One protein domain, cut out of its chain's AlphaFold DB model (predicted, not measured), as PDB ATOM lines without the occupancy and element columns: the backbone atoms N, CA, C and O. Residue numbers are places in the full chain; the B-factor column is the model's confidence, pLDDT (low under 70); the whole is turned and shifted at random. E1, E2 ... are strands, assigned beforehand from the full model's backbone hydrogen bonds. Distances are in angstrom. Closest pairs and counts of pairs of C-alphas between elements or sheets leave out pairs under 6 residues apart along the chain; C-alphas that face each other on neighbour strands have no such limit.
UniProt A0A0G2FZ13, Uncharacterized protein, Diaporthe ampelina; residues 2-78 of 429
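What this domain is: This is residues 2 to 78 of the 429 residues of an uncharacterized protein of Diaporthe ampelina (UniProt A0A0G2FZ13). This is a loose model with little regular structure: a small twisted sheet, E2 - E1 - E5 - E6, with the hairpin of E3 and E4 as an arm at one end and a long loop, residues 5 to 25, at the other. The 77 printed residues hold six named strands, E1 to E6 in chain order, and no named helix; both sheets are antiparallel. The class is all strand, with 28 residues in named elements; the radius of gyration of the C-alphas is 15.4 A and the spans are 51 by 30 by 17 A.

Where its parts are: E1 is residues 2 to 4, from C-alpha 2 at (-78.359, 6.768, 2.802). E2 is residues 26 to 28, E3 32 to 37 (15.0 A), E4 40 to 44, E5 56 to 61 (16.7 A) and E6 68 to 72, ending at C-alpha 72 (-78.070, 17.112, -10.686).

How they stand to each other: E1 pairs with E2, a hairpin (N 3 and O 27, 2.8 A), and with E5 (N 4 and O 59, 2.8 A). E5 and E6 form a hairpin (N 58 and O 70, 2.8 A), as do E3 and E4 (N 32 and O 44, 2.8 A). E2 and E3 are apart.

The domain as a whole: The farthest C-alphas, Arg 13 and Arg 38, are 51.6 A apart. The printed part has no cut. The links E1 to E2 and E4 to E5 are long. Residues 11 to 16 stand free; residues 5 to 19 have pLDDT under 70.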
ATOM      1  N   ARG A   2     -79.263   7.488   3.712       82.50
ATOM      2  CA  ARG A   2     -78.359   6.768   2.802       82.50
ATOM      3  C   ARG A   2     -78.449   7.370   1.405       82.50
ATOM      4  O   ARG A   2     -79.539   7.397   0.844       82.50
ATOM      5  N   LEU A   3     -77.322   7.837   0.872       78.12
ATOM      6  CA  LEU A   3     -77.172   8.334  -0.495       78.12
ATOM      7  C   LEU A   3     -76.626   7.209  -1.376       78.12
ATOM      8  O   LEU A   3     -75.629   6.577  -1.030       78.12
ATOM      9  N   ILE A   4     -77.269   6.945  -2.502       78.25
ATOM     10  CA  ILE A   4     -77.009   5.793  -3.362       78.25
ATOM     11  C   ILE A   4     -76.505   6.315  -4.705       78.25
ATOM     12  O   ILE A   4     -77.194   7.055  -5.411       78.25
ATOM     13  N   GLY A   5     -75.291   5.914  -5.074       64.25
ATOM     14  CA  GLY A   5     -74.713   6.224  -6.372       64.25
ATOM     15  C   GLY A   5     -75.406   5.409  -7.455       64.25
ATOM     16  O   GLY A   5     -75.146   4.213  -7.599       64.25
ATOM     17  N   VAL A   6     -76.270   6.051  -8.238       56.12
ATOM     18  CA  VAL A   6     -76.897   5.412  -9.397       56.12
ATOM     19  C   VAL A   6     -76.022   5.676 -10.620       56.12
ATOM     20  O   VAL A   6     -75.807   6.819 -11.019       56.12
ATOM     21  N   CYS A   7     -75.500   4.618 -11.245       46.31
ATOM     22  CA  CYS A   7     -74.926   4.753 -12.582       46.31
ATOM     23  C   CYS A   7     -76.081   4.984 -13.571       46.31
ATOM     24  O   CYS A   7     -76.780   4.029 -13.917       46.31
ATOM     25  N   SER A   8     -76.300   6.222 -14.028       42.16
ATOM     26  CA  SER A   8     -77.246   6.466 -15.120       42.16
ATOM     27  C   SER A   8     -76.658   5.883 -16.413       42.16
ATOM     28  O   SER A   8     -75.583   6.261 -16.877       42.16
ATOM     29  N   PHE A   9     -77.334   4.889 -16.989       39.16
ATOM     30  CA  PHE A   9     -77.030   4.414 -18.335       39.16
ATOM     31  C   PHE A   9     -78.096   4.961 -19.276       39.16
ATOM     32  O   PHE A   9     -79.191   4.415 -19.389       39.16
ATOM     33  N   ALA A  10     -77.757   6.042 -19.973       40.31
ATOM     34  CA  ALA A  10     -78.513   6.531 -21.117       40.31
ATOM     35  C   ALA A  10     -78.301   5.585 -22.314       40.31
ATOM     36  O   ALA A  10     -77.518   5.867 -23.214       40.31
ATOM     37  N   ALA A  11     -78.938   4.412 -22.306       37.44
ATOM     38  CA  ALA A  11     -79.089   3.591 -23.505       37.44
ATOM     39  C   ALA A  11     -80.250   2.608 -23.341       37.44
ATOM     40  O   ALA A  11     -80.227   1.709 -22.503       37.44
ATOM     41  N   ARG A  12     -81.246   2.741 -24.218       41.28
ATOM     42  CA  ARG A  12     -82.465   1.923 -24.331       41.28
ATOM     43  C   ARG A  12     -82.195   0.483 -24.820       41.28
ATOM     44  O   ARG A  12     -82.944  -0.053 -25.631       41.28
ATOM     45  N   ARG A  13     -81.119  -0.171 -24.362       39.72
ATOM     46  CA  ARG A  13     -80.783  -1.569 -24.695       39.72
ATOM     47  C   ARG A  13     -80.449  -2.385 -23.444       39.72
ATOM     48  O   ARG A  13     -79.330  -2.335 -22.949       39.72
ATOM     49  N   LYS A  14     -81.435  -3.180 -22.999       42.72
ATOM     50  CA  LYS A  14     -81.315  -4.468 -22.274       42.72
ATOM     51  C   LYS A  14     -80.079  -4.640 -21.367       42.72
ATOM     52  O   LYS A  14     -79.349  -5.622 -21.490       42.72
ATOM     53  N   ARG A  15     -79.856  -3.742 -20.410       47.66
ATOM     54  CA  ARG A  15     -79.025  -4.039 -19.236       47.66
ATOM     55  C   ARG A  15     -79.825  -3.684 -17.997       47.66
ATOM     56  O   ARG A  15     -80.307  -2.564 -17.880       47.66
ATOM     57  N   THR A  16     -80.021  -4.675 -17.132       49.12
ATOM     58  CA  THR A  16     -80.682  -4.532 -15.834       49.12
ATOM     59  C   THR A  16     -80.082  -3.325 -15.106       49.12
ATOM     60  O   THR A  16     -78.850  -3.237 -15.064       49.12
ATOM     61  N   PRO A  17     -80.890  -2.393 -14.565       54.53
ATOM     62  CA  PRO A  17     -80.370  -1.293 -13.762       54.53
ATOM     63  C   PRO A  17     -79.494  -1.879 -12.656       54.53
ATOM     64  O   PRO A  17     -79.952  -2.711 -11.872       54.53
ATOM     65  N   VAL A  18     -78.211  -1.519 -12.639       58.00
ATOM     66  CA  VAL A  18     -77.316  -1.951 -11.566       58.00
ATOM     67  C   VAL A  18     -77.684  -1.126 -10.341       58.00
ATOM     68  O   VAL A  18     -77.407   0.069 -10.289       58.00
ATOM     69  N   ASP A  19     -78.355  -1.766  -9.390       68.12
ATOM     70  CA  ASP A  19     -78.697  -1.188  -8.094       68.12
ATOM     71  C   ASP A  19     -77.407  -0.819  -7.350       68.12
ATOM     72  O   ASP A  19     -76.620  -1.697  -6.982       68.12
ATOM     73  N   GLY A  20     -77.194   0.487  -7.160       70.19
ATOM     74  CA  GLY A  20     -76.015   1.042  -6.502       70.19
ATOM     75  C   GLY A  20     -75.789   0.462  -5.108       70.19
ATOM     76  O   GLY A  20     -74.642   0.253  -4.719       70.19
ATOM     77  N   GLU A  21     -76.848   0.097  -4.382       73.12
ATOM     78  CA  GLU A  21     -76.706  -0.528  -3.067       73.12
ATOM     79  C   GLU A  21     -76.163  -1.951  -3.159       73.12
ATOM     80  O   GLU A  21     -75.260  -2.310  -2.402       73.12
ATOM     81  N   LYS A  22     -76.652  -2.752  -4.115       74.62
ATOM     82  CA  LYS A  22     -76.207  -4.146  -4.304       74.62
ATOM     83  C   LYS A  22     -74.741  -4.249  -4.703       74.62
ATOM     84  O   LYS A  22     -74.108  -5.261  -4.422       74.62
ATOM     85  N   VAL A  23     -74.203  -3.214  -5.345       79.12
ATOM     86  CA  VAL A  23     -72.784  -3.133  -5.724       79.12
ATOM     87  C   VAL A  23     -71.950  -2.267  -4.773       79.12
ATOM     88  O   VAL A  23     -70.825  -1.909  -5.110       79.12
ATOM     89  N   GLY A  24     -72.482  -1.916  -3.596       76.56
ATOM     90  CA  GLY A  24     -71.747  -1.196  -2.549       76.56
ATOM     91  C   GLY A  24     -71.436   0.272  -2.860       76.56
ATOM     92  O   GLY A  24     -70.605   0.878  -2.191       76.56
ATOM     93  N   LYS A  25     -72.091   0.869  -3.860       83.69
ATOM     94  CA  LYS A  25     -71.947   2.279  -4.246       83.69
ATOM     95  C   LYS A  25     -72.952   3.149  -3.496       83.69
ATOM     96  O   LYS A  25     -73.893   3.680  -4.083       83.69
ATOM     97  N   TYR A  26     -72.759   3.299  -2.192       86.06
ATOM     98  CA  TYR A  26     -73.562   4.193  -1.360       86.06
ATOM     99  C   TYR A  26     -72.705   4.866  -0.283       86.06
ATOM    100  O   TYR A  26     -71.607   4.411   0.033       86.06
ATOM    101  N   LYS A  27     -73.226   5.951   0.289       89.00
ATOM    102  CA  LYS A  27     -72.660   6.662   1.435       89.00
ATOM    103  C   LYS A  27     -73.761   6.892   2.461       89.00
ATOM    104  O   LYS A  27     -74.833   7.390   2.120       89.00
ATOM    105  N   ASP A  28     -73.495   6.558   3.716       89.88
ATOM    106  CA  ASP A  28     -74.366   6.963   4.815       89.88
ATOM    107  C   ASP A  28     -74.021   8.405   5.223       89.88
ATOM    108  O   ASP A  28     -72.878   8.739   5.530       89.88
ATOM    109  N   VAL A  29     -75.024   9.279   5.171       92.19
ATOM    110  CA  VAL A  29     -74.954  10.695   5.539       92.19
ATOM    111  C   VAL A  29     -75.507  10.849   6.950       92.19
ATOM    112  O   VAL A  29     -76.676  10.528   7.217       92.19
ATOM    113  N   ARG A  30     -74.655  11.329   7.860       92.06
ATOM    114  CA  ARG A  30     -75.023  11.613   9.249       92.06
ATOM    115  C   ARG A  30     -75.982  12.803   9.288       92.06
ATOM    116  O   ARG A  30     -75.723  13.816   8.650       92.06
ATOM    117  N   GLY A  31     -77.077  12.658  10.029       92.50
ATOM    118  CA  GLY A  31     -77.987  13.766  10.308       92.50
ATOM    119  C   GLY A  31     -77.472  14.619  11.461       92.50
ATOM    120  O   GLY A  31     -76.940  14.084  12.438       92.50
ATOM    121  N   TYR A  32     -77.649  15.926  11.342       92.62
ATOM    122  CA  TYR A  32     -77.508  16.886  12.424       92.62
ATOM    123  C   TYR A  32     -78.891  17.156  13.019       92.62
ATOM    124  O   TYR A  32     -79.853  17.358  12.275       92.62
ATOM    125  N   ARG A  33     -79.000  17.116  14.348       95.00
ATOM    126  CA  ARG A  33     -80.236  17.502  15.030       95.00
ATOM    127  C   ARG A  33     -80.290  19.023  15.046       95.00
ATOM    128  O   ARG A  33     -79.541  19.626  15.806       95.00
ATOM    129  N   LEU A  34     -81.161  19.586  14.220       94.12
ATOM    130  CA  LEU A  34     -81.350  21.023  14.088       94.12
ATOM    131  C   LEU A  34     -82.144  21.578  15.272       94.12
ATOM    132  O   LEU A  34     -81.714  22.521  15.918       94.12
ATOM    133  N   HIS A  35     -83.261  20.926  15.596       95.94
ATOM    134  CA  HIS A  35     -84.160  21.333  16.675       95.94
ATOM    135  C   HIS A  35     -84.925  20.129  17.237       95.94
ATOM    136  O   HIS A  35     -85.024  19.085  16.583       95.94
ATOM    137  N   ALA A  36     -85.456  20.247  18.451       96.50
ATOM    138  CA  ALA A  36     -86.349  19.248  19.032       96.50
ATOM    139  C   ALA A  36     -87.339  19.908  19.994       96.50
ATOM    140  O   ALA A  36     -86.940  20.476  21.006       96.50
ATOM    141  N   GLU A  37     -88.624  19.777  19.692       93.31
ATOM    142  CA  GLU A  37     -89.733  20.316  20.478       93.31
ATOM    143  C   GLU A  37     -90.994  19.485  20.218       93.31
ATOM    144  O   GLU A  37     -91.063  18.770  19.218       93.31
ATOM    145  N   ARG A  38     -91.982  19.556  21.119       92.50
ATOM    146  CA  ARG A  38     -93.313  18.931  20.955       92.50
ATOM    147  C   ARG A  38     -93.285  17.439  20.557       92.50
ATOM    148  O   ARG A  38     -94.131  16.957  19.819       92.50
ATOM    149  N   GLY A  39     -92.277  16.686  21.015       94.50
ATOM    150  CA  GLY A  39     -92.095  15.271  20.649       94.50
ATOM    151  C   GLY A  39     -91.582  15.029  19.218       94.50
ATOM    152  O   GLY A  39     -91.336  13.882  18.841       94.50
ATOM    153  N   CYS A  40     -91.355  16.088  18.446       95.25
ATOM    154  CA  CYS A  40     -90.760  16.060  17.118       95.25
ATOM    155  C   CYS A  40     -89.251  16.334  17.185       95.25
ATOM    156  O   CYS A  40     -88.718  16.939  18.118       95.25
ATOM    157  N   THR A  41     -88.517  15.863  16.180       96.00
ATOM    158  CA  THR A  41     -87.091  16.173  16.023       96.00
ATOM    159  C   THR A  41     -86.815  16.544  14.579       96.00
ATOM    160  O   THR A  41     -87.064  15.750  13.671       96.00
ATOM    161  N   PHE A  42     -86.251  17.730  14.384       95.88
ATOM    162  CA  PHE A  42     -85.881  18.269  13.087       95.88
ATOM    163  C   PHE A  42     -84.448  17.851  12.765       95.88
ATOM    164  O   PHE A  42     -83.512  18.123  13.524       95.88
ATOM    165  N   TRP A  43     -84.279  17.150  11.647       94.69
ATOM    166  CA  TRP A  43     -82.989  16.636  11.200       94.69
ATOM    167  C   TRP A  43     -82.584  17.289   9.887       94.69
ATOM    168  O   TRP A  43     -83.321  17.215   8.908       94.69
ATOM    169  N   ARG A  44     -81.366  17.826   9.844       92.69
ATOM    170  CA  ARG A  44     -80.733  18.328   8.622       92.69
ATOM    171  C   ARG A  44     -79.667  17.347   8.146       92.69
ATOM    172  O   ARG A  44     -78.881  16.824   8.942       92.69
ATOM    173  N   PHE A  45     -79.627  17.091   6.841       92.44
ATOM    174  CA  PHE A  45     -78.617  16.242   6.208       92.44
ATOM    175  C   PHE A  45     -77.861  17.058   5.162       92.44
ATOM    176  O   PHE A  45     -78.424  17.397   4.127       92.44
ATOM    177  N   SER A  46     -76.580  17.335   5.403       90.75
ATOM    178  CA  SER A  46     -75.736  18.007   4.410       90.75
ATOM    179  C   SER A  46     -75.266  17.007   3.358       90.75
ATOM    180  O   SER A  46     -74.645  15.988   3.680       90.75
ATOM    181  N   VAL A  47     -75.580  17.287   2.095       90.94
ATOM    182  CA  VAL A  47     -75.269  16.420   0.957       90.94
ATOM    183  C   VAL A  47     -74.409  17.185  -0.031       90.94
ATOM    184  O   VAL A  47     -74.800  18.236  -0.520       90.94
ATOM    185  N   GLU A  48     -73.259  16.611  -0.366       91.44
ATOM    186  CA  GLU A  48     -72.364  17.130  -1.394       91.44
ATOM    187  C   GLU A  48     -72.326  16.142  -2.556       91.44
ATOM    188  O   GLU A  48     -72.073  14.945  -2.366       91.44
ATOM    189  N   VAL A  49     -72.591  16.641  -3.763       91.12
ATOM    190  CA  VAL A  49     -72.586  15.847  -4.992       91.12
ATOM    191  C   VAL A  49     -71.614  16.476  -5.978       91.12
ATOM    192  O   VAL A  49     -71.781  17.615  -6.401       91.12
ATOM    193  N   GLU A  50     -70.591  15.718  -6.364       92.12
ATOM    194  CA  GLU A  50     -69.642  16.141  -7.390       92.12
ATOM    195  C   GLU A  50     -70.286  16.029  -8.779       92.12
ATOM    196  O   GLU A  50     -70.608  14.922  -9.223       92.12
ATOM    197  N   LEU A  51     -70.446  17.163  -9.470       94.00
ATOM    198  CA  LEU A  51     -70.998  17.199 -10.826       94.00
ATOM    199  C   LEU A  51     -70.072  16.487 -11.821       94.00
ATOM    200  O   LEU A  51     -68.849  16.653 -11.802       94.00
ATOM    201  N   ARG A  52     -70.665  15.711 -12.732       94.25
ATOM    202  CA  ARG A  52     -69.958  14.952 -13.779       94.25
ATOM    203  C   ARG A  52     -70.229  15.536 -15.164       94.25
ATOM    204  O   ARG A  52     -71.016  16.460 -15.321       94.25
ATOM    205  N   ASP A  53     -69.616  14.959 -16.195       96.12
ATOM    206  CA  ASP A  53     -69.804  15.391 -17.592       96.12
ATOM    207  C   ASP A  53     -71.211  15.110 -18.151       96.12
ATOM    208  O   ASP A  53     -71.534  15.516 -19.265       96.12
ATOM    209  N   LYS A  54     -72.046  14.382 -17.404       94.75
ATOM    210  CA  LYS A  54     -73.428  14.053 -17.760       94.75
ATOM    211  C   LYS A  54     -74.335  14.300 -16.568       94.75
ATOM    212  O   LYS A  54     -73.909  14.087 -15.437       94.75
ATOM    213  N   GLU A  55     -75.579  14.668 -16.856       95.25
ATOM    214  CA  GLU A  55     -76.664  14.761 -15.883       95.25
ATOM    215  C   GLU A  55     -76.832  13.430 -15.130       95.25
ATOM    216  O   GLU A  55     -76.744  12.336 -15.713       95.25
ATOM    217  N   GLN A  56     -77.029  13.511 -13.815       93.62
ATOM    218  CA  GLN A  56     -77.083  12.340 -12.945       93.62
ATOM    219  C   GLN A  56     -78.348  12.337 -12.110       93.62
ATOM    220  O   GLN A  56     -78.731  13.350 -11.535       93.62
ATOM    221  N   ARG A  57     -78.931  11.147 -11.959       94.00
ATOM    222  CA  ARG A  57     -79.944  10.888 -10.943       94.00
ATOM    223  C   ARG A  57     -79.267  10.341  -9.694       94.00
ATOM    224  O   ARG A  57     -78.600   9.310  -9.763       94.00
ATOM    225  N   ILE A  58     -79.453  11.003  -8.564       92.75
ATOM    226  CA  ILE A  58     -78.937  10.595  -7.262       92.75
ATOM    227  C   ILE A  58     -80.094  10.020  -6.455       92.75
ATOM    228  O   ILE A  58     -81.091  10.700  -6.229       92.75
ATOM    229  N   ALA A  59     -79.981   8.761  -6.034       93.88
ATOM    230  CA  ALA A  59     -81.005   8.136  -5.207       93.88
ATOM    231  C   ALA A  59     -80.680   8.308  -3.720       93.88
ATOM    232  O   ALA A  59     -79.514   8.332  -3.324       93.88
ATOM    233  N   TYR A  60     -81.706   8.391  -2.884       93.62
ATOM    234  CA  TYR A  60     -81.562   8.422  -1.437       93.62
ATOM    235  C   TYR A  60     -82.707   7.679  -0.748       93.62
ATOM    236  O   TYR A  60     -83.780   7.477  -1.315       93.62
ATOM    237  N   ARG A  61     -82.470   7.274   0.502       92.69
ATOM    238  CA  ARG A  61     -83.519   6.813   1.419       92.69
ATOM    239  C   ARG A  61     -83.251   7.251   2.849       92.69
ATOM    240  O   ARG A  61     -82.101   7.352   3.293       92.69
ATOM    241  N   ILE A  62     -84.325   7.458   3.597       91.00
ATOM    242  CA  ILE A  62     -84.302   7.831   5.014       91.00
ATOM    243  C   ILE A  62     -84.860   6.656   5.828       91.00
ATOM    244  O   ILE A  62     -85.775   5.975   5.382       91.00
ATOM    245  N   ASN A  63     -84.269   6.361   6.992       85.94
ATOM    246  CA  ASN A  63     -84.741   5.343   7.950       85.94
ATOM    247  C   ASN A  63     -85.054   3.952   7.364       85.94
ATOM    248  O   ASN A  63     -85.963   3.271   7.823       85.94
ATOM    249  N   ARG A  64     -84.284   3.508   6.357       84.81
ATOM    250  CA  ARG A  64     -84.515   2.246   5.617       84.81
ATOM    251  C   ARG A  64     -85.869   2.179   4.888       84.81
ATOM    252  O   ARG A  64     -86.253   1.097   4.455       84.81
ATOM    253  N   GLY A  65     -86.546   3.312   4.723       88.31
ATOM    254  CA  GLY A  65     -87.758   3.435   3.925       88.31
ATOM    255  C   GLY A  65     -87.504   3.296   2.419       88.31
ATOM    256  O   GLY A  65     -86.392   2.940   1.998       88.31
ATOM    257  N   PRO A  66     -88.536   3.577   1.603       88.19
ATOM    258  CA  PRO A  66     -88.437   3.559   0.149       88.19
ATOM    259  C   PRO A  66     -87.316   4.467  -0.364       88.19
ATOM    260  O   PRO A  66     -87.032   5.518   0.214       88.19
ATOM    261  N   ALA A  67     -86.679   4.049  -1.456       89.94
ATOM    262  CA  ALA A  67     -85.716   4.886  -2.154       89.94
ATOM    263  C   ALA A  67     -86.439   5.796  -3.151       89.94
ATOM    264  O   ALA A  67     -87.262   5.331  -3.940       89.94
ATOM    265  N   THR A  68     -86.084   7.072  -3.135       91.81
ATOM    266  CA  THR A  68     -86.453   8.061  -4.153       91.81
ATOM    267  C   THR A  68     -85.169   8.689  -4.702       91.81
ATOM    268  O   THR A  68     -84.073   8.211  -4.400       91.81
ATOM    269  N   GLY A  69     -85.250   9.705  -5.556       93.62
ATOM    270  CA  GLY A  69     -84.052  10.368  -6.049       93.62
ATOM    271  C   GLY A  69     -84.317  11.662  -6.789       93.62
ATOM    272  O   GLY A  69     -85.388  11.841  -7.357       93.62
ATOM    273  N   PHE A  70     -83.292  12.502  -6.815       96.19
ATOM    274  CA  PHE A  70     -83.280  13.809  -7.457       96.19
ATOM    275  C   PHE A  70     -82.233  13.871  -8.565       96.19
ATOM    276  O   PHE A  70     -81.423  12.952  -8.722       96.19
ATOM    277  N   TRP A  71     -82.248  14.947  -9.345       96.81
ATOM    278  CA  TRP A  71     -81.341  15.133 -10.472       96.81
ATOM    279  C   TRP A  71     -80.358  16.271 -10.225       96.81
ATOM    280  O   TRP A  71     -80.716  17.303  -9.666       96.81
ATOM    281  N   VAL A  72     -79.114  16.080 -10.664       96.38
ATOM    282  CA  VAL A  72     -78.070  17.112 -10.686       96.38
ATOM    283  C   VAL A  72     -77.577  17.308 -12.123       96.38
ATOM    284  O   VAL A  72     -77.451  16.316 -12.856       96.38
ATOM    285  N   PRO A  73     -77.301  18.557 -12.543       96.62
ATOM    286  CA  PRO A  73     -76.936  18.845 -13.924       96.62
ATOM    287  C   PRO A  73     -75.541  18.307 -14.246       96.62
ATOM    288  O   PRO A  73     -74.737  18.012 -13.358       96.62
ATOM    289  N   ALA A  74     -75.215  18.211 -15.535       96.12
ATOM    290  CA  ALA A  74     -73.817  18.068 -15.927       96.12
ATOM    291  C   ALA A  74     -73.017  19.328 -15.543       96.12
ATOM    292  O   ALA A  74     -73.549  20.435 -15.518       96.12
ATOM    293  N   LYS A  75     -71.707  19.185 -15.334       93.69
ATOM    294  CA  LYS A  75     -70.797  20.276 -14.938       93.69
ATOM    295  C   LYS A  75     -70.881  21.525 -15.830       93.69
ATOM    296  O   LYS A  75     -70.706  22.630 -15.334       93.69
ATOM    297  N   ASN A  76     -71.133  21.348 -17.127       90.62
ATOM    298  CA  ASN A  76     -71.203  22.432 -18.115       90.62
ATOM    299  C   ASN A  76     -72.636  22.670 -18.633       90.62
ATOM    300  O   ASN A  76     -72.816  23.189 -19.733       90.62
ATOM    301  N   GLN A  77     -73.651  22.229 -17.889       92.56
ATOM    302  CA  GLN A  77     -75.063  22.370 -18.237       92.56
ATOM    303  C   GLN A  77     -75.732  23.328 -17.248       92.56
ATOM    304  O   GLN A  77     -75.589  23.174 -16.036       92.56
ATOM    305  N   SER A  78     -76.498  24.294 -17.757       92.38
ATOM    306  CA  SER A  78     -77.361  25.125 -16.915       92.38
ATOM    307  C   SER A  78     -78.437  24.276 -16.243       92.38
ATOM    308  O   SER A  78     -78.988  23.355 -16.850       92.38
TER     309      SER A  78